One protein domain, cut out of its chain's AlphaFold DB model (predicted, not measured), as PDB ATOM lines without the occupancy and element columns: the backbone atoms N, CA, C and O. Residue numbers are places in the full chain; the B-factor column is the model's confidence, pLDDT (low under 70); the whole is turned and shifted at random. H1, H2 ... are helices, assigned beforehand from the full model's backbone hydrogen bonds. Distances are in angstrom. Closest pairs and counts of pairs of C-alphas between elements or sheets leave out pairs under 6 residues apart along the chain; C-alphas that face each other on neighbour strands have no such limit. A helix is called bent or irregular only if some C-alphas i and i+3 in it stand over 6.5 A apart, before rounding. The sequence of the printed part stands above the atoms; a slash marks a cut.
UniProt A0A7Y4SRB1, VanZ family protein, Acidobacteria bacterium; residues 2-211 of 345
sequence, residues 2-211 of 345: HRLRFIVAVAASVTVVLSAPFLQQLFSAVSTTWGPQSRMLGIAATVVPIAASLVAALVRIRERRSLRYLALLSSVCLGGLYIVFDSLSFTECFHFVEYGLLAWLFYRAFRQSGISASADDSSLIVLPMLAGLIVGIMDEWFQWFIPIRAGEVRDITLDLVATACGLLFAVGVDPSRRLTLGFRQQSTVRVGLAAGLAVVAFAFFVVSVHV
ATOM      1  N   HIS A   2      91.840 126.387  81.778       84.62
ATOM      2  CA  HIS A   2      92.645 126.335  80.547       84.62
ATOM      3  C   HIS A   2      92.379 127.468  79.544       84.62
ATOM      4  O   HIS A   2      93.312 128.157  79.142       84.62
ATOM      5  N   ARG A   3      91.103 127.708  79.209       89.94
ATOM      6  CA  ARG A   3      90.692 128.780  78.284       89.94
ATOM      7  C   ARG A   3      91.127 130.166  78.762       89.94
ATOM      8  O   ARG A   3      91.578 130.963  77.955       89.94
ATOM      9  N   LEU A   4      91.076 130.412  80.074       94.44
ATOM     10  CA  LEU A   4      91.442 131.703  80.659       94.44
ATOM     11  C   LEU A   4      92.897 132.085  80.360       94.44
ATOM     12  O   LEU A   4      93.162 133.227  80.021       94.44
ATOM     13  N   ARG A   5      93.844 131.143  80.437       94.06
ATOM     14  CA  ARG A   5      95.265 131.449  80.193       94.06
ATOM     15  C   ARG A   5      95.553 131.768  78.732       94.06
ATOM     16  O   ARG A   5      96.358 132.646  78.456       94.06
ATOM     17  N   PHE A   6      94.878 131.074  77.819       94.44
ATOM     18  CA  PHE A   6      94.962 131.393  76.400       94.44
ATOM     19  C   PHE A   6      94.345 132.765  76.104       94.44
ATOM     20  O   PHE A   6      94.977 133.574  75.439       94.44
ATOM     21  N   ILE A   7      93.176 133.067  76.684       96.12
ATOM     22  CA  ILE A   7      92.554 134.398  76.593       96.12
ATOM     23  C   ILE A   7      93.502 135.481  77.120       96.12
ATOM     24  O   ILE A   7      93.641 136.509  76.478       96.12
ATOM     25  N   VAL A   8      94.193 135.243  78.240       97.44
ATOM     26  CA  VAL A   8      95.188 136.185  78.781       97.44
ATOM     27  C   VAL A   8      96.357 136.393  77.814       97.44
ATOM     28  O   VAL A   8      96.751 137.532  77.607       97.44
ATOM     29  N   ALA A   9      96.895 135.332  77.202       97.50
ATOM     30  CA  ALA A   9      97.980 135.460  76.224       97.50
ATOM     31  C   ALA A   9      97.542 136.254  74.978       97.50
ATOM     32  O   ALA A   9      98.255 137.150  74.532       97.50
ATOM     33  N   VAL A  10      96.339 135.981  74.463       97.69
ATOM     34  CA  VAL A  10      95.758 136.719  73.329       97.69
ATOM     35  C   VAL A  10      95.485 138.175  73.702       97.69
ATOM     36  O   VAL A  10      95.868 139.067  72.956       97.69
ATOM     37  N   ALA A  11      94.882 138.434  74.863       98.06
ATOM     38  CA  ALA A  11      94.617 139.792  75.334       98.06
ATOM     39  C   ALA A  11      95.916 140.586  75.516       98.06
ATOM     40  O   ALA A  11      95.983 141.727  75.083       98.06
ATOM     41  N   ALA A  12      96.961 139.975  76.083       98.25
ATOM     42  CA  ALA A  12      98.277 140.598  76.186       98.25
ATOM     43  C   ALA A  12      98.864 140.928  74.803       98.25
ATOM     44  O   ALA A  12      99.381 142.022  74.622       98.25
ATOM     45  N   SER A  13      98.719 140.027  73.827       98.19
ATOM     46  CA  SER A  13      99.189 140.252  72.450       98.19
ATOM     47  C   SER A  13      98.465 141.430  71.794       98.19
ATOM     48  O   SER A  13      99.098 142.315  71.234       98.19
ATOM     49  N   VAL A  14      97.135 141.482  71.922       97.94
ATOM     50  CA  VAL A  14      96.324 142.605  71.427       97.94
ATOM     51  C   VAL A  14      96.727 143.910  72.110       97.94
ATOM     52  O   VAL A  14      96.836 144.933  71.443       97.94
ATOM     53  N   THR A  15      96.981 143.886  73.421       97.62
ATOM     54  CA  THR A  15      97.452 145.065  74.152       97.62
ATOM     55  C   THR A  15      98.792 145.560  73.624       97.62
ATOM     56  O   THR A  15      98.908 146.761  73.415       97.62
ATOM     57  N   VAL A  16      99.770 144.677  73.378       96.06
ATOM     58  CA  VAL A  16     101.080 145.067  72.822       96.06
ATOM     59  C   VAL A  16     100.886 145.803  71.493       96.06
ATOM     60  O   VAL A  16     101.205 146.990  71.425       96.06
ATOM     61  N   VAL A  17     100.209 145.175  70.524       95.94
ATOM     62  CA  VAL A  17      99.949 145.751  69.187       95.94
ATOM     63  C   VAL A  17      99.226 147.101  69.276       95.94
ATOM     64  O   VAL A  17      99.656 148.098  68.704       95.94
ATOM     65  N   LEU A  18      98.131 147.180  70.041       94.75
ATOM     66  CA  LEU A  18      97.342 148.412  70.143       94.75
ATOM     67  C   LEU A  18      98.033 149.510  70.969       94.75
ATOM     68  O   LEU A  18      97.648 150.677  70.875       94.75
ATOM     69  N   SER A  19      99.034 149.164  71.784       94.25
ATOM     70  CA  SER A  19      99.773 150.119  72.617       94.25
ATOM     71  C   SER A  19     100.944 150.796  71.899       94.25
ATOM     72  O   SER A  19     101.377 151.861  72.351       94.25
ATOM     73  N   ALA A  20     101.401 150.256  70.762       90.56
ATOM     74  CA  ALA A  20     102.523 150.776  69.979       90.56
ATOM     75  C   ALA A  20     102.515 152.314  69.773       90.56
ATOM     76  O   ALA A  20     103.520 152.961  70.099       90.56
ATOM     77  N   PRO A  21     101.406 152.965  69.344       87.69
ATOM     78  CA  PRO A  21     101.404 154.416  69.135       87.69
ATOM     79  C   PRO A  21     101.530 155.208  70.444       87.69
ATOM     80  O   PRO A  21     102.009 156.344  70.441       87.69
ATOM     81  N   PHE A  22     101.102 154.634  71.569       91.62
ATOM     82  CA  PHE A  22     101.130 155.281  72.881       91.62
ATOM     83  C   PHE A  22     102.484 155.120  73.573       91.62
ATOM     84  O   PHE A  22     102.939 156.053  74.235       91.62
ATOM     85  N   LEU A  23     103.158 153.981  73.389       90.12
ATOM     86  CA  LEU A  23     104.482 153.736  73.965       90.12
ATOM     87  C   LEU A  23     105.524 154.720  73.433       90.12
ATOM     88  O   LEU A  23     106.290 155.278  74.215       90.12
ATOM     89  N   GLN A  24     105.501 155.024  72.134       85.81
ATOM     90  CA  GLN A  24     106.399 156.031  71.570       85.81
ATOM     91  C   GLN A  24     106.171 157.413  72.197       85.81
ATOM     92  O   GLN A  24     107.132 158.096  72.537       85.81
ATOM     93  N   GLN A  25     104.914 157.808  72.421       87.25
ATOM     94  CA  GLN A  25     104.592 159.078  73.085       87.25
ATOM     95  C   GLN A  25     105.066 159.092  74.529       87.25
ATOM     96  O   GLN A  25     105.603 160.100  74.983       87.25
ATOM     97  N   LEU A  26     104.871 157.982  75.241       90.75
ATOM     98  CA  LEU A  26     105.360 157.833  76.599       90.75
ATOM     99  C   LEU A  26     106.880 157.998  76.619       90.75
ATOM    100  O   LEU A  26     107.377 158.812  77.386       90.75
ATOM    101  N   PHE A  27     107.612 157.316  75.737       89.06
ATOM    102  CA  PHE A  27     109.066 157.441  75.659       89.06
ATOM    103  C   PHE A  27     109.524 158.841  75.260       89.06
ATOM    104  O   PHE A  27     110.446 159.355  75.886       89.06
ATOM    105  N   SER A  28     108.857 159.502  74.310       88.25
ATOM    106  CA  SER A  28     109.153 160.896  73.960       88.25
ATOM    107  C   SER A  28     108.871 161.857  75.119       88.25
ATOM    108  O   SER A  28     109.671 162.747  75.400       88.25
ATOM    109  N   ALA A  29     107.762 161.677  75.839       91.31
ATOM    110  CA  ALA A  29     107.439 162.486  77.011       91.31
ATOM    111  C   ALA A  29     108.463 162.263  78.135       91.31
ATOM    112  O   ALA A  29     108.939 163.226  78.740       91.31
ATOM    113  N   VAL A  30     108.855 161.006  78.366       90.75
ATOM    114  CA  VAL A  30     109.898 160.615  79.322       90.75
ATOM    115  C   VAL A  30     111.236 161.254  78.926       90.75
ATOM    116  O   VAL A  30     111.903 161.848  79.772       90.75
ATOM    117  N   SER A  31     111.625 161.189  77.649       91.06
ATOM    118  CA  SER A  31     112.894 161.751  77.170       91.06
ATOM    119  C   SER A  31     112.945 163.268  77.273       91.06
ATOM    120  O   SER A  31     113.967 163.811  77.681       91.06
ATOM    121  N   THR A  32     111.844 163.957  76.969       93.81
ATOM    122  CA  THR A  32     111.774 165.420  77.080       93.81
ATOM    123  C   THR A  32     111.771 165.870  78.540       93.81
ATOM    124  O   THR A  32     112.428 166.848  78.880       93.81
ATOM    125  N   THR A  33     111.073 165.144  79.419       96.06
ATOM    126  CA  THR A  33     110.943 165.510  80.840       96.06
ATOM    127  C   THR A  33     112.221 165.228  81.629       96.06
ATOM    128  O   THR A  33     112.621 166.034  82.465       96.06
ATOM    129  N   TRP A  34     112.869 164.086  81.379       94.75
ATOM    130  CA  TRP A  34     114.009 163.617  82.172       94.75
ATOM    131  C   TRP A  34     115.340 163.639  81.421       94.75
ATOM    132  O   TRP A  34     116.318 163.117  81.947       94.75
ATOM    133  N   GLY A  35     115.406 164.206  80.214       93.94
ATOM    134  CA  GLY A  35     116.655 164.417  79.478       93.94
ATOM    135  C   GLY A  35     117.554 163.167  79.444       93.94
ATOM    136  O   GLY A  35     117.067 162.075  79.133       93.94
ATOM    137  N   PRO A  36     118.851 163.272  79.800       91.12
ATOM    138  CA  PRO A  36     119.779 162.135  79.817       91.12
ATOM    139  C   PRO A  36     119.366 160.970  80.734       91.12
ATOM    140  O   PRO A  36     119.691 159.816  80.446       91.12
ATOM    141  N   GLN A  37     118.638 161.236  81.826       93.88
ATOM    142  CA  GLN A  37     118.211 160.211  82.784       93.88
ATOM    143  C   GLN A  37     117.159 159.258  82.199       93.88
ATOM    144  O   GLN A  37     117.048 158.121  82.661       93.88
ATOM    145  N   SER A  38     116.426 159.676  81.161       89.06
ATOM    146  CA  SER A  38     115.421 158.843  80.484       89.06
ATOM    147  C   SER A  38     115.989 157.509  79.988       89.06
ATOM    148  O   SER A  38     115.358 156.467  80.162       89.06
ATOM    149  N   ARG A  39     117.225 157.509  79.470       87.75
ATOM    150  CA  ARG A  39     117.917 156.289  79.031       87.75
ATOM    151  C   ARG A  39     118.153 155.324  80.191       87.75
ATOM    152  O   ARG A  39     117.937 154.126  80.043       87.75
ATOM    153  N   MET A  40     118.578 155.835  81.347       89.31
ATOM    154  CA  MET A  40     118.813 155.013  82.537       89.31
ATOM    155  C   MET A  40     117.505 154.428  83.075       89.31
ATOM    156  O   MET A  40     117.467 153.248  83.416       89.31
ATOM    157  N   LEU A  41     116.432 155.227  83.110       88.44
ATOM    158  CA  LEU A  41     115.098 154.762  83.502       88.44
ATOM    159  C   LEU A  41     114.596 153.660  82.570       88.44
ATOM    160  O   LEU A  41     114.097 152.644  83.043       88.44
ATOM    161  N   GLY A  42     114.791 153.832  81.264       85.50
ATOM    162  CA  GLY A  42     114.448 152.822  80.276       85.50
ATOM    163  C   GLY A  42     115.211 151.509  80.476       85.50
ATOM    164  O   GLY A  42     114.610 150.435  80.586       85.50
ATOM    165  N   ILE A  43     116.538 151.590  80.610       86.94
ATOM    166  CA  ILE A  43     117.376 150.418  80.902       86.94
ATOM    167  C   ILE A  43     116.908 149.743  82.195       86.94
ATOM    168  O   ILE A  43     116.730 148.529  82.213       86.94
ATOM    169  N   ALA A  44     116.646 150.505  83.260       90.12
ATOM    170  CA  ALA A  44     116.169 149.958  84.528       90.12
ATOM    171  C   ALA A  44     114.804 149.264  84.385       90.12
ATOM    172  O   ALA A  44     114.635 148.154  84.891       90.12
ATOM    173  N   ALA A  45     113.867 149.864  83.642       87.69
ATOM    174  CA  ALA A  45     112.549 149.294  83.364       87.69
ATOM    175  C   ALA A  45     112.616 147.957  82.604       87.69
ATOM    176  O   ALA A  45     111.681 147.168  82.684       87.69
ATOM    177  N   THR A  46     113.729 147.679  81.922       88.88
ATOM    178  CA  THR A  46     113.948 146.447  81.151       88.88
ATOM    179  C   THR A  46     114.787 145.430  81.936       88.88
ATOM    180  O   THR A  46     114.390 144.279  82.130       88.88
ATOM    181  N   VAL A  47     115.939 145.857  82.458       91.25
ATOM    182  CA  VAL A  47     116.927 144.995  83.123       91.25
ATOM    183  C   VAL A  47     116.433 144.498  84.479       91.25
ATOM    184  O   VAL A  47     116.651 143.333  84.812       91.25
ATOM    185  N   VAL A  48     115.752 145.337  85.269       93.75
ATOM    186  CA  VAL A  48     115.300 144.949  86.616       93.75
ATOM    187  C   VAL A  48     114.273 143.808  86.561       93.75
ATOM    188  O   VAL A  48     114.482 142.813  87.263       93.75
ATOM    189  N   PRO A  49     113.216 143.854  85.720       92.62
ATOM    190  CA  PRO A  49     112.297 142.725  85.575       92.62
ATOM    191  C   PRO A  49     112.967 141.442  85.077       92.62
ATOM    192  O   PRO A  49     112.651 140.364  85.591       92.62
ATOM    193  N   ILE A  50     113.912 141.533  84.131       93.88
ATOM    194  CA  ILE A  50     114.683 140.369  83.665       93.88
ATOM    195  C   ILE A  50     115.479 139.767  84.828       93.88
ATOM    196  O   ILE A  50     115.372 138.569  85.093       93.88
ATOM    197  N   ALA A  51     116.245 140.587  85.554       95.62
ATOM    198  CA  ALA A  51     117.075 140.138  86.668       95.62
ATOM    199  C   ALA A  51     116.231 139.505  87.784       95.62
ATOM    200  O   ALA A  51     116.545 138.410  88.254       95.62
ATOM    201  N   ALA A  52     115.117 140.138  88.160       95.75
ATOM    202  CA  ALA A  52     114.184 139.594  89.144       95.75
ATOM    203  C   ALA A  52     113.592 138.249  88.687       95.75
ATOM    204  O   ALA A  52     113.516 137.300  89.473       95.75
ATOM    205  N   SER A  53     113.226 138.136  87.407       94.44
ATOM    206  CA  SER A  53     112.697 136.900  86.819       94.44
ATOM    207  C   SER A  53     113.744 135.785  86.794       94.44
ATOM    208  O   SER A  53     113.417 134.639  87.111       94.44
ATOM    209  N   LEU A  54     115.004 136.106  86.482       95.81
ATOM    210  CA  LEU A  54     116.129 135.172  86.536       95.81
ATOM    211  C   LEU A  54     116.384 134.686  87.963       95.81
ATOM    212  O   LEU A  54     116.456 133.481  88.185       95.81
ATOM    213  N   VAL A  55     116.448 135.584  88.947       97.31
ATOM    214  CA  VAL A  55     116.618 135.199  90.359       97.31
ATOM    215  C   VAL A  55     115.468 134.295  90.811       97.31
ATOM    216  O   VAL A  55     115.703 133.221  91.369       97.31
ATOM    217  N   ALA A  56     114.222 134.668  90.507       95.62
ATOM    218  CA  ALA A  56     113.055 133.850  90.825       95.62
ATOM    219  C   ALA A  56     113.100 132.471  90.141       95.62
ATOM    220  O   ALA A  56     112.703 131.468  90.742       95.62
ATOM    221  N   ALA A  57     113.594 132.399  88.901       94.50
ATOM    222  CA  ALA A  57     113.807 131.147  88.187       94.50
ATOM    223  C   ALA A  57     114.863 130.277  88.883       94.50
ATOM    224  O   ALA A  57     114.578 129.121  89.194       94.50
ATOM    225  N   LEU A  58     116.033 130.840  89.194       95.12
ATOM    226  CA  LEU A  58     117.135 130.140  89.859       95.12
ATOM    227  C   LEU A  58     116.704 129.553  91.210       95.12
ATOM    228  O   LEU A  58     116.966 128.383  91.480       95.12
ATOM    229  N   VAL A  59     115.952 130.310  92.016       95.75
ATOM    230  CA  VAL A  59     115.434 129.846  93.319       95.75
ATOM    231  C   VAL A  59     114.428 128.692  93.175       95.75
ATOM    232  O   VAL A  59     114.330 127.825  94.048       95.75
ATOM    233  N   ARG A  60     113.668 128.642  92.074       94.62
ATOM    234  CA  ARG A  60     112.653 127.601  91.825       94.62
ATOM    235  C   ARG A  60     113.220 126.314  91.220       94.62
ATOM    236  O   ARG A  60     112.537 125.285  91.232       94.62
ATOM    237  N   ILE A  61     114.435 126.332  90.676       94.19
ATOM    238  CA  ILE A  61     115.028 125.166  90.016       94.19
ATOM    239  C   ILE A  61     115.550 124.170  91.061       94.19
ATOM    240  O   ILE A  61     116.629 124.322  91.626       94.19
ATOM    241  N   ARG A  62     114.787 123.099  91.308       93.50
ATOM    242  CA  ARG A  62     115.203 121.999  92.200       93.50
ATOM    243  C   ARG A  62     115.685 120.758  91.449       93.50
ATOM    244  O   ARG A  62     116.664 120.144  91.861       93.50
ATOM    245  N   GLU A  63     115.061 120.459  90.315       89.81
ATOM    246  CA  GLU A  63     115.302 119.267  89.491       89.81
ATOM    247  C   GLU A  63     115.827 119.638  88.099       89.81
ATOM    248  O   GLU A  63     115.551 120.739  87.614       89.81
ATOM    249  N   ARG A  64     116.537 118.703  87.441       88.31
ATOM    250  CA  ARG A  64     117.103 118.851  86.079       88.31
ATOM    251  C   ARG A  64     117.938 120.125  85.904       88.31
ATOM    252  O   ARG A  64     117.828 120.827  84.901       88.31
ATOM    253  N   ARG A  65     118.760 120.422  86.917       91.88
ATOM    254  CA  ARG A  65     119.500 121.685  87.056       91.88
ATOM    255  C   ARG A  65     120.310 122.037  85.810       91.88
ATOM    256  O   ARG A  65     120.161 123.140  85.310       91.88
ATOM    257  N   SER A  66     121.089 121.096  85.273       94.81
ATOM    258  CA  SER A  66     121.962 121.342  84.115       94.81
ATOM    259  C   SER A  66     121.192 121.812  82.881       94.81
ATOM    260  O   SER A  66     121.487 122.877  82.359       94.81
ATOM    261  N   LEU A  67     120.168 121.070  82.453       93.94
ATOM    262  CA  LEU A  67     119.375 121.424  81.270       93.94
ATOM    263  C   LEU A  67     118.618 122.744  81.450       93.94
ATOM    264  O   LEU A  67     118.523 123.534  80.516       93.94
ATOM    265  N   ARG A  68     118.093 123.003  82.651       95.69
ATOM    266  CA  ARG A  68     117.345 124.237  82.936       95.69
ATOM    267  C   ARG A  68     118.262 125.453  83.005       95.69
ATOM    268  O   ARG A  68     117.913 126.491  82.457       95.69
ATOM    269  N   TYR A  69     119.432 125.321  83.628       96.50
ATOM    270  CA  TYR A  69     120.445 126.373  83.628       96.50
ATOM    271  C   TYR A  69     121.015 126.608  82.238       96.50
ATOM    272  O   TYR A  69     121.189 127.761  81.872       96.50
ATOM    273  N   LEU A  70     121.224 125.555  81.443       96.75
ATOM    274  CA  LEU A  70     121.626 125.700  80.048       96.75
ATOM    275  C   LEU A  70     120.569 126.479  79.258       96.75
ATOM    276  O   LEU A  70     120.925 127.433  78.586       96.75
ATOM    277  N   ALA A  71     119.281 126.152  79.395       96.81
ATOM    278  CA  ALA A  71     118.210 126.881  78.711       96.81
ATOM    279  C   ALA A  71     118.137 128.365  79.123       96.81
ATOM    280  O   ALA A  71     118.012 129.235  78.262       96.81
ATOM    281  N   LEU A  72     118.256 128.668  80.422       97.44
ATOM    282  CA  LEU A  72     118.295 130.051  80.916       97.44
ATOM    283  C   LEU A  72     119.539 130.802  80.430       97.44
ATOM    284  O   LEU A  72     119.427 131.940  79.985       97.44
ATOM    285  N   LEU A  73     120.709 130.162  80.488       97.44
ATOM    286  CA  LEU A  73     121.959 130.738  80.005       97.44
ATOM    287  C   LEU A  73     121.878 131.006  78.502       97.44
ATOM    288  O   LEU A  73     122.196 132.106  78.074       97.44
ATOM    289  N   SER A  74     121.387 130.049  77.712       98.00
ATOM    290  CA  SER A  74     121.172 130.225  76.275       98.00
ATOM    291  C   SER A  74     120.202 131.366  75.981       98.00
ATOM    292  O   SER A  74     120.494 132.165  75.104       98.00
ATOM    293  N   SER A  75     119.097 131.493  76.725       97.69
ATOM    294  CA  SER A  75     118.158 132.617  76.584       97.69
ATOM    295  C   SER A  75     118.852 133.972  76.787       97.69
ATOM    296  O   SER A  75     118.765 134.845  75.925       97.69
ATOM    297  N   VAL A  76     119.609 134.127  77.880       97.25
ATOM    298  CA  VAL A  76     120.308 135.384  78.202       97.25
ATOM    299  C   VAL A  76     121.455 135.660  77.230       97.25
ATOM    300  O   VAL A  76     121.596 136.787  76.767       97.25
ATOM    301  N   CYS A  77     122.265 134.653  76.898       97.62
ATOM    302  CA  CYS A  77     123.383 134.808  75.973       97.62
ATOM    303  C   CYS A  77     122.905 135.140  74.560       97.62
ATOM    304  O   CYS A  77     123.446 136.060  73.961       97.62
ATOM    305  N   LEU A  78     121.895 134.441  74.031       97.69
ATOM    306  CA  LEU A  78     121.368 134.723  72.694       97.69
ATOM    307  C   LEU A  78     120.748 136.121  72.627       97.69
ATOM    308  O   LEU A  78     121.085 136.877  71.721       97.69
ATOM    309  N   GLY A  79     119.916 136.489  73.608       96.25
ATOM    310  CA  GLY A  79     119.322 137.826  73.662       96.25
ATOM    311  C   GLY A  79     120.373 138.928  73.808       96.25
ATOM    312  O   GLY A  79     120.358 139.898  73.059       96.25
ATOM    313  N   GLY A  80     121.337 138.756  74.717       95.69
ATOM    314  CA  GLY A  80     122.421 139.717  74.926       95.69
ATOM    315  C   GLY A  80     123.328 139.873  73.705       95.69
ATOM    316  O   GLY A  80     123.662 140.996  73.339       95.69
ATOM    317  N   LEU A  81     123.687 138.769  73.039       97.31
ATOM    318  CA  LEU A  81     124.456 138.815  71.794       97.31
ATOM    319  C   LEU A  81     123.669 139.519  70.688       97.31
ATOM    320  O   LEU A  81     124.237 140.379  70.026       97.31
ATOM    321  N   TYR A  82     122.380 139.211  70.515       96.25
ATOM    322  CA  TYR A  82     121.543 139.864  69.505       96.25
ATOM    323  C   TYR A  82     121.454 141.380  69.732       96.25
ATOM    324  O   TYR A  82     121.707 142.147  68.809       96.25
ATOM    325  N   ILE A  83     121.204 141.812  70.975       93.69
ATOM    326  CA  ILE A  83     121.166 143.235  71.353       93.69
ATOM    327  C   ILE A  83     122.481 143.946  71.001       93.69
ATOM    328  O   ILE A  83     122.457 145.059  70.479       93.69
ATOM    329  N   VAL A  84     123.627 143.316  71.284       95.31
ATOM    330  CA  VAL A  84     124.950 143.899  71.015       95.31
ATOM    331  C   VAL A  84     125.260 143.929  69.521       95.31
ATOM    332  O   VAL A  84     125.719 144.954  69.025       95.31
ATOM    333  N   PHE A  85     125.020 142.830  68.801       96.44
ATOM    334  CA  PHE A  85     125.336 142.738  67.376       96.44
ATOM    335  C   PHE A  85     124.466 143.665  66.528       96.44
ATOM    336  O   PHE A  85     124.995 144.320  65.633       96.44
ATOM    337  N   ASP A  86     123.170 143.760  66.829       94.50
ATOM    338  CA  ASP A  86     122.231 144.596  66.072       94.50
ATOM    339  C   ASP A  86     122.136 146.034  66.616       94.50
ATOM    340  O   ASP A  86     121.411 146.863  66.079       94.50
ATOM    341  N   SER A  87     122.898 146.353  67.675       93.81
ATOM    342  CA  SER A  87     122.947 147.681  68.305       93.81
ATOM    343  C   SER A  87     121.565 148.231  68.669       93.81
ATOM    344  O   SER A  87     121.282 149.411  68.447       93.81
ATOM    345  N   LEU A  88     120.710 147.377  69.243       93.00
ATOM    346  CA  LEU A  88     119.318 147.727  69.512       93.00
ATOM    347  C   LEU A  88     119.204 148.987  70.379       93.00
ATOM    348  O   LEU A  88     119.839 149.133  71.430       93.00
ATOM    349  N   SER A  89     118.338 149.894  69.944       90.50
ATOM    350  CA  SER A  89     117.893 151.051  70.700       90.50
ATOM    351  C   SER A  89     117.164 150.629  71.975       90.50
ATOM    352  O   SER A  89     116.772 149.477  72.178       90.50
ATOM    353  N   PHE A  90     116.944 151.598  72.861       88.06
ATOM    354  CA  PHE A  90     116.187 151.349  74.081       88.06
ATOM    355  C   PHE A  90     114.758 150.849  73.784       88.06
ATOM    356  O   PHE A  90     114.320 149.878  74.400       88.06
ATOM    357  N   THR A  91     114.062 151.470  72.828       89.88
ATOM    358  CA  THR A  91     112.702 151.076  72.427       89.88
ATOM    359  C   THR A  91     112.674 149.637  71.909       89.88
ATOM    360  O   THR A  91     111.824 148.860  72.328       89.88
ATOM    361  N   GLU A  92     113.645 149.258  71.073       93.00
ATOM    362  CA  GLU A  92     113.780 147.890  70.558       93.00
ATOM    363  C   GLU A  92     114.093 146.882  71.675       93.00
ATOM    364  O   GLU A  92     113.524 145.796  71.702       93.00
ATOM    365  N   CYS A  93     114.937 147.237  72.654       93.44
ATOM    366  CA  CYS A  93     115.197 146.377  73.816       93.44
ATOM    367  C   CYS A  93     113.947 146.161  74.682       93.44
ATOM    368  O   CYS A  93     113.739 145.063  75.197       93.44
ATOM    369  N   PHE A  94     113.132 147.202  74.870       92.81
ATOM    370  CA  PHE A  94     111.867 147.087  75.593       92.81
ATOM    371  C   PHE A  94     110.921 146.130  74.860       92.81
ATOM    372  O   PHE A  94     110.437 145.171  75.462       92.81
ATOM    373  N   HIS A  95     110.770 146.320  73.549       93.81
ATOM    374  CA  HIS A  95     109.961 145.461  72.688       93.81
ATOM    375  C   HIS A  95     110.429 143.999  72.708       93.81
ATOM    376  O   HIS A  95     109.638 143.072  72.884       93.81
ATOM    377  N   PHE A  96     111.746 143.781  72.679       96.06
ATOM    378  CA  PHE A  96     112.351 142.457  72.801       96.06
ATOM    379  C   PHE A  96     111.914 141.731  74.090       96.06
ATOM    380  O   PHE A  96     111.662 140.523  74.096       96.06
ATOM    381  N   VAL A  97     111.784 142.450  75.209       96.12
ATOM    382  CA  VAL A  97     111.291 141.862  76.466       96.12
ATOM    383  C   VAL A  97     109.792 141.583  76.420       96.12
ATOM    384  O   VAL A  97     109.363 140.546  76.934       96.12
ATOM    385  N   GLU A  98     109.002 142.456  75.792       96.88
ATOM    386  CA  GLU A  98     107.562 142.248  75.604       96.88
ATOM    387  C   GLU A  98     107.286 140.942  74.850       96.88
ATOM    388  O   GLU A  98     106.539 140.091  75.343       96.88
ATOM    389  N   TYR A  99     107.968 140.710  73.727       98.06
ATOM    390  CA  TYR A  99     107.824 139.472  72.953       98.06
ATOM    391  C   TYR A  99     108.351 138.239  73.689       98.06
ATOM    392  O   TYR A  99     107.726 137.172  73.647       98.06
ATOM    393  N   GLY A 100     109.429 138.379  74.465       97.94
ATOM    394  CA  GLY A 100     109.883 137.326  75.375       97.94
ATOM    395  C   GLY A 100     108.818 136.936  76.417       97.94
ATOM    396  O   GLY A 100     108.617 135.749  76.704       97.94
ATOM    397  N   LEU A 101     108.082 137.917  76.952       97.94
ATOM    398  CA  LEU A 101     106.976 137.696  77.885       97.94
ATOM    399  C   LEU A 101     105.755 137.066  77.196       97.94
ATOM    400  O   LEU A 101     105.169 136.127  77.747       97.94
ATOM    401  N   LEU A 102     105.381 137.527  75.999       98.31
ATOM    402  CA  LEU A 102     104.299 136.929  75.208       98.31
ATOM    403  C   LEU A 102     104.581 135.455  74.908       98.31
ATOM    404  O   LEU A 102     103.714 134.601  75.116       98.31
ATOM    405  N   ALA A 103     105.815 135.129  74.523       98.19
ATOM    406  CA  ALA A 103     106.254 133.759  74.297       98.19
ATOM    407  C   ALA A 103     106.084 132.880  75.546       98.19
ATOM    408  O   ALA A 103     105.558 131.764  75.466       98.19
ATOM    409  N   TRP A 104     106.449 133.395  76.725       97.88
ATOM    410  CA  TRP A 104     106.228 132.708  78.000       97.88
ATOM    411  C   TRP A 104     104.735 132.489  78.302       97.88
ATOM    412  O   TRP A 104     104.346 131.399  78.745       97.88
ATOM    413  N   LEU A 105     103.877 133.481  78.038       97.75
ATOM    414  CA  LEU A 105     102.426 133.367  78.221       97.75
ATOM    415  C   LEU A 105     101.818 132.310  77.291       97.75
ATOM    416  O   LEU A 105     101.071 131.444  77.764       97.75
ATOM    417  N   PHE A 106     102.174 132.324  76.004       97.69
ATOM    418  CA  PHE A 106     101.730 131.313  75.046       97.69
ATOM    419  C   PHE A 106     102.233 129.924  75.427       97.69
ATOM    420  O   PHE A 106     101.427 128.994  75.485       97.69
ATOM    421  N   TYR A 107     103.511 129.769  75.782       96.62
ATOM    422  CA  TYR A 107     104.053 128.493  76.254       96.62
ATOM    423  C   TYR A 107     103.231 127.922  77.415       96.62
ATOM    424  O   TYR A 107     102.796 126.767  77.371       96.62
ATOM    425  N   ARG A 108     102.922 128.738  78.433       94.94
ATOM    426  CA  ARG A 108     102.084 128.297  79.560       94.94
ATOM    427  C   ARG A 108     100.666 127.943  79.124       94.94
ATOM    428  O   ARG A 108     100.130 126.929  79.579       94.94
ATOM    429  N   ALA A 109     100.066 128.748  78.250       94.81
ATOM    430  CA  ALA A 109      98.734 128.496  77.718       94.81
ATOM    431  C   ALA A 109      98.673 127.170  76.939       94.81
ATOM    432  O   ALA A 109      97.809 126.338  77.225       94.81
ATOM    433  N   PHE A 110      99.608 126.912  76.023       94.00
ATOM    434  CA  PHE A 110      99.671 125.676  75.237       94.00
ATOM    435  C   PHE A 110      99.975 124.449  76.098       94.00
ATOM    436  O   PHE A 110      99.284 123.433  75.976       94.00
ATOM    437  N   ARG A 111     100.913 124.563  77.050       92.12
ATOM    438  CA  ARG A 111     101.240 123.470  77.975       92.12
ATOM    439  C   ARG A 111     100.038 123.000  78.772       92.12
ATOM    440  O   ARG A 111      99.910 121.824  79.085       92.12
ATOM    441  N   GLN A 112      99.181 123.934  79.167       89.25
ATOM    442  CA  GLN A 112      98.088 123.636  80.079       89.25
ATOM    443  C   GLN A 112      96.782 123.385  79.342       89.25
ATOM    444  O   GLN A 112      95.937 122.704  79.895       89.25
ATOM    445  N   SER A 113      96.578 123.892  78.128       83.38
ATOM    446  CA  SER A 113      95.267 123.910  77.463       83.38
ATOM    447  C   SER A 113      94.713 122.560  76.998       83.38
ATOM    448  O   SER A 113      93.654 122.530  76.379       83.38
ATOM    449  N   GLY A 114      95.394 121.438  77.246       69.38
ATOM    450  CA  GLY A 114      95.033 120.151  76.633       69.38
ATOM    451  C   GLY A 114      95.420 120.063  75.154       69.38
ATOM    452  O   GLY A 114      95.580 118.965  74.639       69.38
ATOM    453  N   ILE A 115      95.650 121.207  74.495       69.94
ATOM    454  CA  ILE A 115      96.100 121.295  73.103       69.94
ATOM    455  C   ILE A 115      97.480 120.640  72.964       69.94
ATOM    456  O   ILE A 115      97.663 119.800  72.088       69.94
ATOM    457  N   SER A 116      98.405 120.928  73.882       60.22
ATOM    458  CA  SER A 116      99.665 120.180  74.012       60.22
ATOM    459  C   SER A 116      99.800 119.464  75.358       60.22
ATOM    460  O   SER A 116     100.765 118.746  75.559       60.22
ATOM    461  N   ALA A 117      98.846 119.584  76.291       54.34
ATOM    462  CA  ALA A 117      99.003 118.973  77.623       54.34
ATOM    463  C   ALA A 117      99.039 117.433  77.595       54.34
ATOM    464  O   ALA A 117      99.577 116.812  78.506       54.34
ATOM    465  N   SER A 118      98.480 116.809  76.553       58.06
ATOM    466  CA  SER A 118      98.611 115.367  76.318       58.06
ATOM    467  C   SER A 118      99.922 115.011  75.614       58.06
ATOM    468  O   SER A 118     100.366 113.867  75.701       58.06
ATOM    469  N   ALA A 119     100.503 115.963  74.883       61.16
ATOM    470  CA  ALA A 119     101.611 115.792  73.965       61.16
ATOM    471  C   ALA A 119     102.845 116.510  74.520       61.16
ATOM    472  O   ALA A 119     103.094 117.675  74.223       61.16
ATOM    473  N   ASP A 120     103.639 115.800  75.322       85.25
ATOM    474  CA  ASP A 120     105.023 116.197  75.574       85.25
ATOM    475  C   ASP A 120     105.843 116.021  74.270       85.25
ATOM    476  O   ASP A 120     106.750 115.199  74.194       85.25
ATOM    477  N   ASP A 121     105.472 116.711  73.196       92.50
ATOM    478  CA  ASP A 121     106.072 116.621  71.865       92.50
ATOM    479  C   ASP A 121     106.558 118.007  71.406       92.50
ATOM    480  O   ASP A 121     106.407 119.008  72.118       92.50
ATOM    481  N   SER A 122     107.168 118.092  70.223       94.81
ATOM    482  CA  SER A 122     107.770 119.336  69.729       94.81
ATOM    483  C   SER A 122     106.764 120.483  69.523       94.81
ATOM    484  O   SER A 122     107.172 121.645  69.465       94.81
ATOM    485  N   SER A 123     105.449 120.216  69.479       94.75
ATOM    486  CA  SER A 123     104.427 121.269  69.327       94.75
ATOM    487  C   SER A 123     104.389 122.246  70.495       94.75
ATOM    488  O   SER A 123     104.000 123.398  70.309       94.75
ATOM    489  N   LEU A 124     104.847 121.815  71.674       94.81
ATOM    490  CA  LEU A 124     104.918 122.658  72.861       94.81
ATOM    491  C   LEU A 124     105.877 123.848  72.690       94.81
ATOM    492  O   LEU A 124     105.736 124.843  73.392       94.81
ATOM    493  N   ILE A 125     106.834 123.746  71.764       96.00
ATOM    494  CA  ILE A 125     107.778 124.817  71.423       96.00
ATOM    495  C   ILE A 125     107.338 125.529  70.145       96.00
ATOM    496  O   ILE A 125     107.301 126.755  70.098       96.00
ATOM    497  N   VAL A 126     106.948 124.763  69.124       97.00
ATOM    498  CA  VAL A 126     106.646 125.314  67.797       97.00
ATOM    499  C   VAL A 126     105.369 126.158  67.788       97.00
ATOM    500  O   VAL A 126     105.355 127.209  67.160       97.00
ATOM    501  N   LEU A 127     104.307 125.762  68.500       96.81
ATOM    502  CA  LEU A 127     103.058 126.538  68.510       96.81
ATOM    503  C   LEU A 127     103.205 127.914  69.182       96.81
ATOM    504  O   LEU A 127     102.767 128.891  68.577       96.81
ATOM    505  N   PRO A 128     103.829 128.051  70.371       97.50
ATOM    506  CA  PRO A 128     104.153 129.366  70.916       97.50
ATOM    507  C   PRO A 128     105.053 130.210  70.009       97.50
ATOM    508  O   PRO A 128     104.843 131.414  69.920       97.50
ATOM    509  N   MET A 129     106.029 129.589  69.333       98.44
ATOM    510  CA  MET A 129     106.932 130.287  68.411       98.44
ATOM    511  C   MET A 129     106.161 130.876  67.225       98.44
ATOM    512  O   MET A 129     106.312 132.050  66.909       98.44
ATOM    513  N   LEU A 130     105.280 130.079  66.612       98.50
ATOM    514  CA  LEU A 130     104.405 130.526  65.527       98.50
ATOM    515  C   LEU A 130     103.397 131.579  65.998       98.50
ATOM    516  O   LEU A 130     103.112 132.510  65.257       98.50
ATOM    517  N   ALA A 131     102.870 131.456  67.220       98.38
ATOM    518  CA  ALA A 131     101.991 132.469  67.797       98.38
ATOM    519  C   ALA A 131     102.723 133.807  67.987       98.38
ATOM    520  O   ALA A 131     102.193 134.832  67.574       98.38
ATOM    521  N   GLY A 132     103.941 133.791  68.541       98.50
ATOM    522  CA  GLY A 132     104.782 134.985  68.665       98.50
ATOM    523  C   GLY A 132     105.108 135.610  67.308       98.50
ATOM    524  O   GLY A 132     104.916 136.806  67.142       98.50
ATOM    525  N   LEU A 133     105.476 134.794  66.311       98.69
ATOM    526  CA  LEU A 133     105.714 135.257  64.939       98.69
ATOM    527  C   LEU A 133     104.476 135.923  64.324       98.69
ATOM    528  O   LEU A 133     104.587 136.993  63.742       98.69
ATOM    529  N   ILE A 134     103.296 135.307  64.445       98.69
ATOM    530  CA  ILE A 134     102.051 135.895  63.929       98.69
ATOM    531  C   ILE A 134     101.774 137.232  64.614       98.69
ATOM    532  O   ILE A 134     101.390 138.176  63.932       98.69
ATOM    533  N   VAL A 135     101.972 137.327  65.933       98.56
ATOM    534  CA  VAL A 135     101.794 138.591  66.659       98.56
ATOM    535  C   VAL A 135     102.776 139.650  66.157       98.56
ATOM    536  O   VAL A 135     102.307 140.728  65.824       98.56
ATOM    537  N   GLY A 136     104.061 139.320  65.981       98.25
ATOM    538  CA  GLY A 136     105.067 140.253  65.449       98.25
ATOM    539  C   GLY A 136     104.743 140.742  64.038       98.25
ATOM    540  O   GLY A 136     104.778 141.933  63.756       98.25
ATOM    541  N   ILE A 137     104.282 139.847  63.155       98.56
ATOM    542  CA  ILE A 137     103.809 140.240  61.815       98.56
ATOM    543  C   ILE A 137     102.618 141.207  61.908       98.56
ATOM    544  O   ILE A 137     102.534 142.158  61.135       98.56
ATOM    545  N   MET A 138     101.664 140.950  62.810       98.00
ATOM    546  CA  MET A 138     100.490 141.814  62.979       98.00
ATOM    547  C   MET A 138     100.834 143.153  63.631       98.00
ATOM    548  O   MET A 138     100.185 144.143  63.306       98.00
ATOM    549  N   ASP A 139     101.826 143.185  64.517       97.31
ATOM    550  CA  ASP A 139     102.350 144.407  65.120       97.31
ATOM    551  C   ASP A 139     102.990 145.290  64.055       97.31
ATOM    552  O   ASP A 139     102.511 146.390  63.818       97.31
ATOM    553  N   GLU A 140     103.939 144.759  63.286       97.12
ATOM    554  CA  GLU A 140     104.600 145.496  62.203       97.12
ATOM    555  C   GLU A 140     103.627 145.931  61.100       97.12
ATOM    556  O   GLU A 140     103.687 147.053  60.585       97.12
ATOM    557  N   TRP A 141     102.651 145.080  60.771       96.06
ATOM    558  CA  TRP A 141     101.560 145.463  59.878       96.06
ATOM    559  C   TRP A 141     100.682 146.580  60.459       96.06
ATOM    560  O   TRP A 141     100.189 147.418  59.710       96.06
ATOM    561  N   PHE A 142     100.454 146.611  61.771       94.38
ATOM    562  CA  PHE A 142      99.683 147.670  62.417       94.38
ATOM    563  C   PHE A 142     100.492 148.969  62.535       94.38
ATOM    564  O   PHE A 142      99.963 150.048  62.258       94.38
ATOM    565  N   GLN A 143     101.778 148.875  62.877       92.75
ATOM    566  CA  GLN A 143     102.703 150.002  62.955       92.75
ATOM    567  C   GLN A 143     102.848 150.718  61.616       92.75
ATOM    568  O   GLN A 143     103.011 151.932  61.600       92.75
ATOM    569  N   TRP A 144     102.662 150.010  60.501       91.62
ATOM    570  CA  TRP A 144     102.565 150.600  59.164       91.62
ATOM    571  C   TRP A 144     101.508 151.712  59.025       91.62
ATOM    572  O   TRP A 144     101.609 152.581  58.157       91.62
ATOM    573  N   PHE A 145     100.469 151.692  59.861       89.69
ATOM    574  CA  PHE A 145      99.447 152.733  59.876       89.69
ATOM    575  C   PHE A 145      99.798 153.898  60.799       89.69
ATOM    576  O   PHE A 145      99.122 154.916  60.728       89.69
ATOM    577  N   ILE A 146     100.818 153.770  61.649       90.31
ATOM    578  CA  ILE A 146     101.223 154.802  62.599       90.31
ATOM    579  C   ILE A 146     102.150 155.794  61.886       90.31
ATOM    580  O   ILE A 146     103.137 155.376  61.278       90.31
ATOM    581  N   PRO A 147     101.897 157.111  61.987       86.56
ATOM    582  CA  PRO A 147     102.744 158.090  61.327       86.56
ATOM    583  C   PRO A 147     104.220 157.993  61.706       86.56
ATOM    584  O   PRO A 147     104.550 157.815  62.882       86.56
ATOM    585  N   ILE A 148     105.107 158.163  60.717       84.81
ATOM    586  CA  ILE A 148     106.577 158.115  60.883       84.81
ATOM    587  C   ILE A 148     107.101 156.707  61.254       84.81
ATOM    588  O   ILE A 148     108.291 156.523  61.518       84.81
ATOM    589  N   ARG A 149     106.245 155.681  61.247       88.69
ATOM    590  CA  ARG A 149     106.654 154.281  61.376       88.69
ATOM    591  C   ARG A 149     106.555 153.586  60.026       88.69
ATOM    592  O   ARG A 149     105.642 153.832  59.243       88.69
ATOM    593  N   ALA A 150     107.510 152.707  59.768       88.06
ATOM    594  CA  ALA A 150     107.425 151.741  58.692       88.06
ATOM    595  C   ALA A 150     107.388 150.356  59.324       88.06
ATOM    596  O   ALA A 150     108.084 150.132  60.305       88.06
ATOM    597  N   GLY A 151     106.576 149.462  58.766       92.94
ATOM    598  CA  GLY A 151     106.652 148.054  59.115       92.94
ATOM    599  C   GLY A 151     107.889 147.479  58.444       92.94
ATOM    600  O   GLY A 151     108.035 147.611  57.223       92.94
ATOM    601  N   GLU A 152     108.781 146.873  59.219       95.00
ATOM    602  CA  GLU A 152     110.049 146.348  58.718       95.00
ATOM    603  C   GLU A 152     110.167 144.838  58.958       95.00
ATOM    604  O   GLU A 152     109.931 144.319  60.044       95.00
ATOM    605  N   VAL A 153     110.640 144.092  57.951       96.62
ATOM    606  CA  VAL A 153     110.962 142.656  58.118       96.62
ATOM    607  C   VAL A 153     112.037 142.432  59.196       96.62
ATOM    608  O   VAL A 153     112.079 141.371  59.827       96.62
ATOM    609  N   ARG A 154     112.907 143.428  59.416       95.88
ATOM    610  CA  ARG A 154     113.902 143.413  60.493       95.88
ATOM    611  C   ARG A 154     113.229 143.309  61.861       95.88
ATOM    612  O   ARG A 154     113.657 142.483  62.665       95.88
ATOM    613  N   ASP A 155     112.158 144.054  62.084       96.50
ATOM    614  CA  ASP A 155     111.476 144.099  63.375       96.50
ATOM    615  C   ASP A 155     110.675 142.804  63.618       96.50
ATOM    616  O   ASP A 155     110.784 142.205  64.686       96.50
ATOM    617  N   ILE A 156     110.082 142.208  62.572       97.81
ATOM    618  CA  ILE A 156     109.531 140.832  62.642       97.81
ATOM    619  C   ILE A 156     110.613 139.813  63.052       97.81
ATOM    620  O   ILE A 156     110.352 138.852  63.784       97.81
ATOM    621  N   THR A 157     111.848 139.993  62.571       97.81
ATOM    622  CA  THR A 157     112.976 139.119  62.932       97.81
ATOM    623  C   THR A 157     113.390 139.325  64.388       97.81
ATOM    624  O   THR A 157     113.634 138.340  65.091       97.81
ATOM    625  N   LEU A 158     113.416 140.573  64.858       97.50
ATOM    626  CA  LEU A 158     113.648 140.915  66.261       97.50
ATOM    627  C   LEU A 158     112.622 140.219  67.165       97.50
ATOM    628  O   LEU A 158     113.021 139.532  68.110       97.50
ATOM    629  N   ASP A 159     111.335 140.292  66.829       98.12
ATOM    630  CA  ASP A 159     110.246 139.658  67.584       98.12
ATOM    631  C   ASP A 159     110.357 138.135  67.609       98.12
ATOM    632  O   ASP A 159     110.078 137.480  68.622       98.12
ATOM    633  N   LEU A 160     110.806 137.542  66.501       98.44
ATOM    634  CA  LEU A 160     111.047 136.108  66.408       98.44
ATOM    635  C   LEU A 160     112.196 135.672  67.328       98.44
ATOM    636  O   LEU A 160     112.075 134.669  68.039       98.44
ATOM    637  N   VAL A 161     113.302 136.422  67.351       98.44
ATOM    638  CA  VAL A 161     114.449 136.145  68.233       98.44
ATOM    639  C   VAL A 161     114.071 136.361  69.700       98.44
ATOM    640  O   VAL A 161     114.394 135.520  70.547       98.44
ATOM    641  N   ALA A 162     113.328 137.426  70.001       98.38
ATOM    642  CA  ALA A 162     112.758 137.690  71.316       98.38
ATOM    643  C   ALA A 162     111.861 136.537  71.785       98.38
ATOM    644  O   ALA A 162     112.024 136.013  72.893       98.38
ATOM    645  N   THR A 163     110.977 136.066  70.903       98.62
ATOM    646  CA  THR A 163     110.099 134.920  71.152       98.62
ATOM    647  C   THR A 163     110.918 133.662  71.440       98.62
ATOM    648  O   THR A 163     110.671 132.986  72.442       98.62
ATOM    649  N   ALA A 164     111.945 133.361  70.639       98.62
ATOM    650  CA  ALA A 164     112.831 132.220  70.870       98.62
ATOM    651  C   ALA A 164     113.525 132.291  72.243       98.62
ATOM    652  O   ALA A 164     113.533 131.308  72.993       98.62
ATOM    653  N   CYS A 165     114.055 133.462  72.609       98.50
ATOM    654  CA  CYS A 165     114.688 133.693  73.908       98.50
ATOM    655  C   CYS A 165     113.688 133.525  75.062       98.50
ATOM    656  O   CYS A 165     114.005 132.874  76.065       98.50
ATOM    657  N   GLY A 166     112.465 134.038  74.906       98.31
ATOM    658  CA  GLY A 166     111.371 133.871  75.861       98.31
ATOM    659  C   GLY A 166     110.934 132.414  76.030       98.31
ATOM    660  O   GLY A 166     110.672 131.975  77.151       98.31
ATOM    661  N   LEU A 167     110.930 131.618  74.956       98.19
ATOM    662  CA  LEU A 167     110.640 130.182  75.026       98.19
ATOM    663  C   LEU A 167     111.739 129.393  75.726       98.19
ATOM    664  O   LEU A 167     111.428 128.552  76.569       98.19
ATOM    665  N   LEU A 168     113.011 129.682  75.442       98.25
ATOM    666  CA  LEU A 168     114.134 129.088  76.174       98.25
ATOM    667  C   LEU A 168     114.041 129.403  77.670       98.25
ATOM    668  O   LEU A 168     114.175 128.504  78.506       98.25
ATOM    669  N   PHE A 169     113.715 130.654  78.006       98.19
ATOM    670  CA  PHE A 169     113.455 131.056  79.382       98.19
ATOM    671  C   PHE A 169     112.290 130.256  79.983       98.19
ATOM    672  O   PHE A 169     112.425 129.655  81.050       98.19
ATOM    673  N   ALA A 170     111.158 130.170  79.280       97.06
ATOM    674  CA  ALA A 170     109.967 129.460  79.734       97.06
ATOM    675  C   ALA A 170     110.212 127.964  79.978       97.06
ATOM    676  O   ALA A 170     109.768 127.430  80.998       97.06
ATOM    677  N   VAL A 171     110.964 127.303  79.094       96.00
ATOM    678  CA  VAL A 171     111.385 125.903  79.242       96.00
ATOM    679  C   VAL A 171     112.342 125.737  80.423       96.00
ATOM    680  O   VAL A 171     112.209 124.777  81.182       96.00
ATOM    681  N   GLY A 172     113.271 126.673  80.632       96.31
ATOM    682  CA  GLY A 172     114.159 126.674  81.796       96.31
ATOM    683  C   GLY A 172     113.391 126.804  83.117       96.31
ATOM    684  O   GLY A 172     113.643 126.059  84.070       96.31
ATOM    685  N   VAL A 173     112.398 127.697  83.172       95.94
ATOM    686  CA  VAL A 173     111.574 127.918  84.371       95.94
ATOM    687  C   VAL A 173     110.596 126.777  84.620       95.94
ATOM    688  O   VAL A 173     110.467 126.338  85.761       95.94
ATOM    689  N   ASP A 174     109.913 126.286  83.593       94.06
ATOM    690  CA  ASP A 174     108.816 125.330  83.728       94.06
ATOM    691  C   ASP A 174     108.905 124.252  82.623       94.06
ATOM    692  O   ASP A 174     108.094 124.243  81.685       94.06
ATOM    693  N   PRO A 175     109.896 123.338  82.693       93.19
ATOM    694  CA  PRO A 175     110.133 122.345  81.647       93.19
ATOM    695  C   PRO A 175     108.993 121.326  81.564       93.19
ATOM    696  O   PRO A 175     108.337 121.018  82.563       93.19
ATOM    697  N   SER A 176     108.778 120.751  80.379       91.00
ATOM    698  CA  SER A 176     107.891 119.593  80.236       91.00
ATOM    699  C   SER A 176     108.490 118.349  80.900       91.00
ATOM    700  O   SER A 176     109.707 118.220  81.091       91.00
ATOM    701  N   ARG A 177     107.629 117.399  81.284       87.44
ATOM    702  CA  ARG A 177     108.087 116.183  81.970       87.44
ATOM    703  C   ARG A 177     108.861 115.276  81.018       87.44
ATOM    704  O   ARG A 177     109.874 114.718  81.443       87.44
ATOM    705  N   ARG A 178     108.434 115.143  79.760       87.56
ATOM    706  CA  ARG A 178     109.046 114.224  78.784       87.56
ATOM    707  C   ARG A 178     109.020 114.767  77.356       87.56
ATOM    708  O   ARG A 178     108.340 114.190  76.525       87.56
ATOM    709  N   LEU A 179     109.745 115.847  77.054       89.69
ATOM    710  CA  LEU A 179     109.803 116.349  75.674       89.69
ATOM    711  C   LEU A 179     110.329 115.260  74.724       89.69
ATOM    712  O   LEU A 179     111.495 114.878  74.785       89.69
ATOM    713  N   THR A 180     109.451 114.759  73.865       91.56
ATOM    714  CA  THR A 180     109.771 113.836  72.782       91.56
ATOM    715  C   THR A 180     110.075 114.639  71.527       91.56
ATOM    716  O   THR A 180     109.392 115.617  71.217       91.56
ATOM    717  N   LEU A 181     111.134 114.246  70.821       91.88
ATOM    718  CA  LEU A 181     111.441 114.802  69.510       91.88
ATOM    719  C   LEU A 181     110.472 114.177  68.505       91.88
ATOM    720  O   LEU A 181     110.471 112.962  68.319       91.88
ATOM    721  N   GLY A 182     109.617 115.004  67.909       91.69
ATOM    722  CA  GLY A 182     108.597 114.576  66.957       91.69
ATOM    723  C   GLY A 182     107.251 115.246  67.201       91.69
ATOM    724  O   GLY A 182     107.042 115.941  68.196       91.69
ATOM    725  N   PHE A 183     106.324 115.020  66.276       93.50
ATOM    726  CA  PHE A 183     104.946 115.480  66.392       93.50
ATOM    727  C   PHE A 183     104.012 114.283  66.417       93.50
ATOM    728  O   PHE A 183     104.120 113.367  65.603       93.50
ATOM    729  N   ARG A 184     103.028 114.310  67.312       92.00
ATOM    730  CA  ARG A 184     101.866 113.432  67.177       92.00
ATOM    731  C   ARG A 184     101.026 113.876  65.982       92.00
ATOM    732  O   ARG A 184     101.055 115.042  65.588       92.00
ATOM    733  N   GLN A 185     100.216 112.975  65.434       92.00
ATOM    734  CA  GLN A 185      99.362 113.277  64.278       92.00
ATOM    735  C   GLN A 185      98.467 114.508  64.518       92.00
ATOM    736  O   GLN A 185      98.408 115.409  63.685       92.00
ATOM    737  N   GLN A 186      97.841 114.605  65.697       90.94
ATOM    738  CA  GLN A 186      97.011 115.761  66.067       90.94
ATOM    739  C   GLN A 186      97.821 117.064  66.161       90.94
ATOM    740  O   GLN A 186      97.353 118.121  65.738       90.94
ATOM    741  N   SER A 187      99.038 116.989  66.700       92.19
ATOM    742  CA  SER A 187      99.960 118.121  66.799       92.19
ATOM    743  C   SER A 187     100.420 118.589  65.420       92.19
ATOM    744  O   SER A 187     100.492 119.789  65.180       92.19
ATOM    745  N   THR A 188     100.659 117.650  64.501       94.19
ATOM    746  CA  THR A 188     101.093 117.926  63.124       94.19
ATOM    747  C   THR A 188     100.071 118.783  62.389       94.19
ATOM    748  O   THR A 188     100.438 119.794  61.800       94.19
ATOM    749  N   VAL A 189      98.780 118.447  62.489       94.06
ATOM    750  CA  VAL A 189      97.706 119.240  61.866       94.06
ATOM    751  C   VAL A 189      97.674 120.660  62.431       94.06
ATOM    752  O   VAL A 189      97.593 121.623  61.678       94.06
ATOM    753  N   ARG A 190      97.783 120.816  63.755       94.31
ATOM    754  CA  ARG A 190      97.749 122.138  64.406       94.31
ATOM    755  C   ARG A 190      98.959 122.993  64.052       94.31
ATOM    756  O   ARG A 190      98.793 124.171  63.762       94.31
ATOM    757  N   VAL A 191     100.152 122.401  64.069       95.62
ATOM    758  CA  VAL A 191     101.390 123.068  63.652       95.62
ATOM    759  C   VAL A 191     101.301 123.452  62.178       95.62
ATOM    760  O   VAL A 191     101.612 124.588  61.849       95.62
ATOM    761  N   GLY A 192     100.804 122.563  61.313       97.25
ATOM    762  CA  GLY A 192     100.591 122.849  59.893       97.25
ATOM    763  C   GLY A 192      99.621 124.008  59.657       97.25
ATOM    764  O   GLY A 192      99.927 124.906  58.882       97.25
ATOM    765  N   LEU A 193      98.491 124.044  60.374       97.62
ATOM    766  CA  LEU A 193      97.535 125.154  60.301       97.62
ATOM    767  C   LEU A 193      98.138 126.475  60.798       97.62
ATOM    768  O   LEU A 193      97.983 127.498  60.139       97.62
ATOM    769  N   ALA A 194      98.841 126.462  61.934       97.25
ATOM    770  CA  ALA A 194      99.487 127.657  62.478       97.25
ATOM    771  C   ALA A 194     100.618 128.167  61.568       97.25
ATOM    772  O   ALA A 194     100.742 129.369  61.363       97.25
ATOM    773  N   ALA A 195     101.408 127.262  60.986       98.38
ATOM    774  CA  ALA A 195     102.456 127.610  60.031       98.38
ATOM    775  C   ALA A 195     101.859 128.178  58.738       98.38
ATOM    776  O   ALA A 195     102.324 129.204  58.255       98.38
ATOM    777  N   GLY A 196     100.789 127.567  58.219       98.44
ATOM    778  CA  GLY A 196     100.041 128.101  57.082       98.44
ATOM    779  C   GLY A 196      99.508 129.507  57.359       98.44
ATOM    780  O   GLY A 196      99.691 130.399  56.536       98.44
ATOM    781  N   LEU A 197      98.929 129.738  58.543       98.38
ATOM    782  CA  LEU A 197      98.473 131.064  58.958       98.38
ATOM    783  C   LEU A 197      99.627 132.075  59.036       98.38
ATOM    784  O   LEU A 197      99.470 133.190  58.552       98.38
ATOM    785  N   ALA A 198     100.782 131.690  59.586       98.44
ATOM    786  CA  ALA A 198     101.965 132.552  59.632       98.44
ATOM    787  C   ALA A 198     102.472 132.917  58.226       98.44
ATOM    788  O   ALA A 198     102.790 134.075  57.977       98.44
ATOM    789  N   VAL A 199     102.485 131.963  57.286       98.56
ATOM    790  CA  VAL A 199     102.864 132.213  55.884       98.56
ATOM    791  C   VAL A 199     101.882 133.167  55.207       98.56
ATOM    792  O   VAL A 199     102.317 134.121  54.567       98.56
ATOM    793  N   VAL A 200     100.572 132.952  55.365       98.44
ATOM    794  CA  VAL A 200      99.555 133.855  54.799       98.44
ATOM    795  C   VAL A 200      99.665 135.252  55.407       98.44
ATOM    796  O   VAL A 200      99.635 136.232  54.668       98.44
ATOM    797  N   ALA A 201      99.843 135.354  56.726       98.19
ATOM    798  CA  ALA A 201     100.029 136.628  57.414       98.19
ATOM    799  C   ALA A 201     101.276 137.369  56.907       98.19
ATOM    800  O   ALA A 201     101.193 138.552  56.588       98.19
ATOM    801  N   PHE A 202     102.408 136.673  56.772       98.25
ATOM    802  CA  PHE A 202     103.649 137.267  56.276       98.25
ATOM    803  C   PHE A 202     103.538 137.692  54.809       98.25
ATOM    804  O   PHE A 202     103.943 138.796  54.460       98.25
ATOM    805  N   ALA A 203     102.940 136.863  53.950       97.69
ATOM    806  CA  ALA A 203     102.704 137.213  52.551       97.69
ATOM    807  C   ALA A 203     101.792 138.442  52.425       97.69
ATOM    808  O   ALA A 203     102.081 139.350  51.648       97.69
ATOM    809  N   PHE A 204     100.721 138.502  53.220       97.69
ATOM    810  CA  PHE A 204      99.836 139.660  53.279       97.69
ATOM    811  C   PHE A 204     100.570 140.926  53.742       97.69
ATOM    812  O   PHE A 204     100.416 141.974  53.113       97.69
ATOM    813  N   PHE A 205     101.396 140.829  54.789       97.06
ATOM    814  CA  PHE A 205     102.253 141.923  55.247       97.06
ATOM    815  C   PHE A 205     103.187 142.403  54.129       97.06
ATOM    816  O   PHE A 205     103.163 143.579  53.780       97.06
ATOM    817  N   VAL A 206     103.933 141.493  53.500       96.69
ATOM    818  CA  VAL A 206     104.867 141.796  52.406       96.69
ATOM    819  C   VAL A 206     104.167 142.505  51.246       96.69
ATOM    820  O   VAL A 206     104.635 143.550  50.798       96.69
ATOM    821  N   VAL A 207     103.027 141.983  50.792       95.50
ATOM    822  CA  VAL A 207     102.257 142.585  49.695       95.50
ATOM    823  C   VAL A 207     101.718 143.963  50.078       95.50
ATOM    824  O   VAL A 207     101.730 144.875  49.258       95.50
ATOM    825  N   SER A 208     101.278 144.141  51.321       94.06
ATOM    826  CA  SER A 208     100.695 145.407  51.776       94.06
ATOM    827  C   SER A 208     101.745 146.486  52.060       94.06
ATOM    828  O   SER A 208     101.479 147.672  51.861       94.06
ATOM    829  N   VAL A 209     102.919 146.091  52.558       94.31
ATOM    830  CA  VAL A 209     103.915 147.001  53.142       94.31
ATOM    831  C   VAL A 209     105.149 147.166  52.265       94.31
ATOM    832  O   VAL A 209     105.760 148.225  52.311       94.31
ATOM    833  N   HIS A 210     105.518 146.201  51.433       95.38
ATOM    834  CA  HIS A 210     106.804 146.236  50.733       95.38
ATOM    835  C   HIS A 210     106.711 146.000  49.225       95.38
ATOM    836  O   HIS A 210     107.736 146.035  48.550       95.38
ATOM    837  N   VAL A 211     105.525 145.765  48.670       96.00
ATOM    838  CA  VAL A 211     105.354 145.774  47.214       96.00
ATOM    839  C   VAL A 211     105.156 147.210  46.740       96.00
ATOM    840  O   VAL A 211     104.413 147.983  47.343       96.00
TER     841      VAL A 211
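What this domain is: This is residues 2 to 211 of the 345 residues of the protein "VanZ family protein" of Acidobacteria bacterium (UniProt A0A7Y4SRB1). This is a bundle of long helices: H4 and H6 cross at its middle, H3 packs on H6, and H1a and H5 pack on H4, with H7 beside H5 at one side and H2 at the other. The bent helix H1 turns at its second arm, H1b, across one end of the bundle to reach H2, and residues 32 to 37 stick out there. The 210 printed residues hold seven named helices, H1 to H7 in order, and no named strand; the class is all helix. H1a, H2, H3, H4, H5 and H6 form an up and down bundle, each running against the one before. The whole is compact, with a radius of gyration of the C-alphas of 17.7 A and spans of 51 by 44 by 33 A.

Where its parts are: Find C-alpha 2 at (92.645, 126.335, 80.547), where H1, residues 2 to 34, begins. By its hydrogen bonds it was assigned as one helix, but it is bent: C-alphas 18 and 21 are 7.3 A apart. Its arms are H1a, residues 2 to 18, 24.9 A, and H1b, residues 21 to 34, 20.3 A. Next come H2, residues 37 to 60, 34.3 A; H3, 65 to 85, 29.4 A; H4, 90 to 112, 33.6 A; H5, 123 to 143, 29.5 A; and H6, 153 to 173, 30.1 A. H7, residues 185 to 209, 35.8 A, ends at C-alpha 209, (103.915, 147.001, 53.142).

How they stand to each other: Start at Gly 100 and Gly 166, the closest C-alphas of H4 and H6, 3.8 A apart; these helices touch at a steep tilt of 50 degrees. H3 touches H6 at a shallow tilt of 21 degrees, opposite ways, closest at C-alphas 68 and 172, 4.2 A. H1a touches H4, closest at C-alphas 6 and 109, 4.9 A. H4 and H5 form a helical hairpin, closest at C-alphas 106 and 128, 5.2 A. H5 and H6 form another, closest at C-alphas 136 and 156, 5.3 A. H7 touches H5 at 16 degrees, a shallow tilt, the same way, closest at C-alphas 134 and 198, 5.4 A. H2 touches H4 with residues 39 to 46 alone, closest at C-alphas 46 and 94, 6.0 A. H1b and H2 touch only at the corner, closest at C-alphas 31 and 38, 5.1 A. Every O i to N i+4 pair is within hydrogen-bond range in H3, H4, H6 and H7; the counts are 12 of 13 in H1a, 9 of 10 in H1b, 19 of 20 in H2 and 16 of 17 in H5.

The domain as a whole: The C-alphas farthest apart, those of Gly 35 and Gln 185, are 56.1 A apart. The printed part has no cut, and H6 to H7 is the long link. Look for low confidence at residues 114 to 119, under 70.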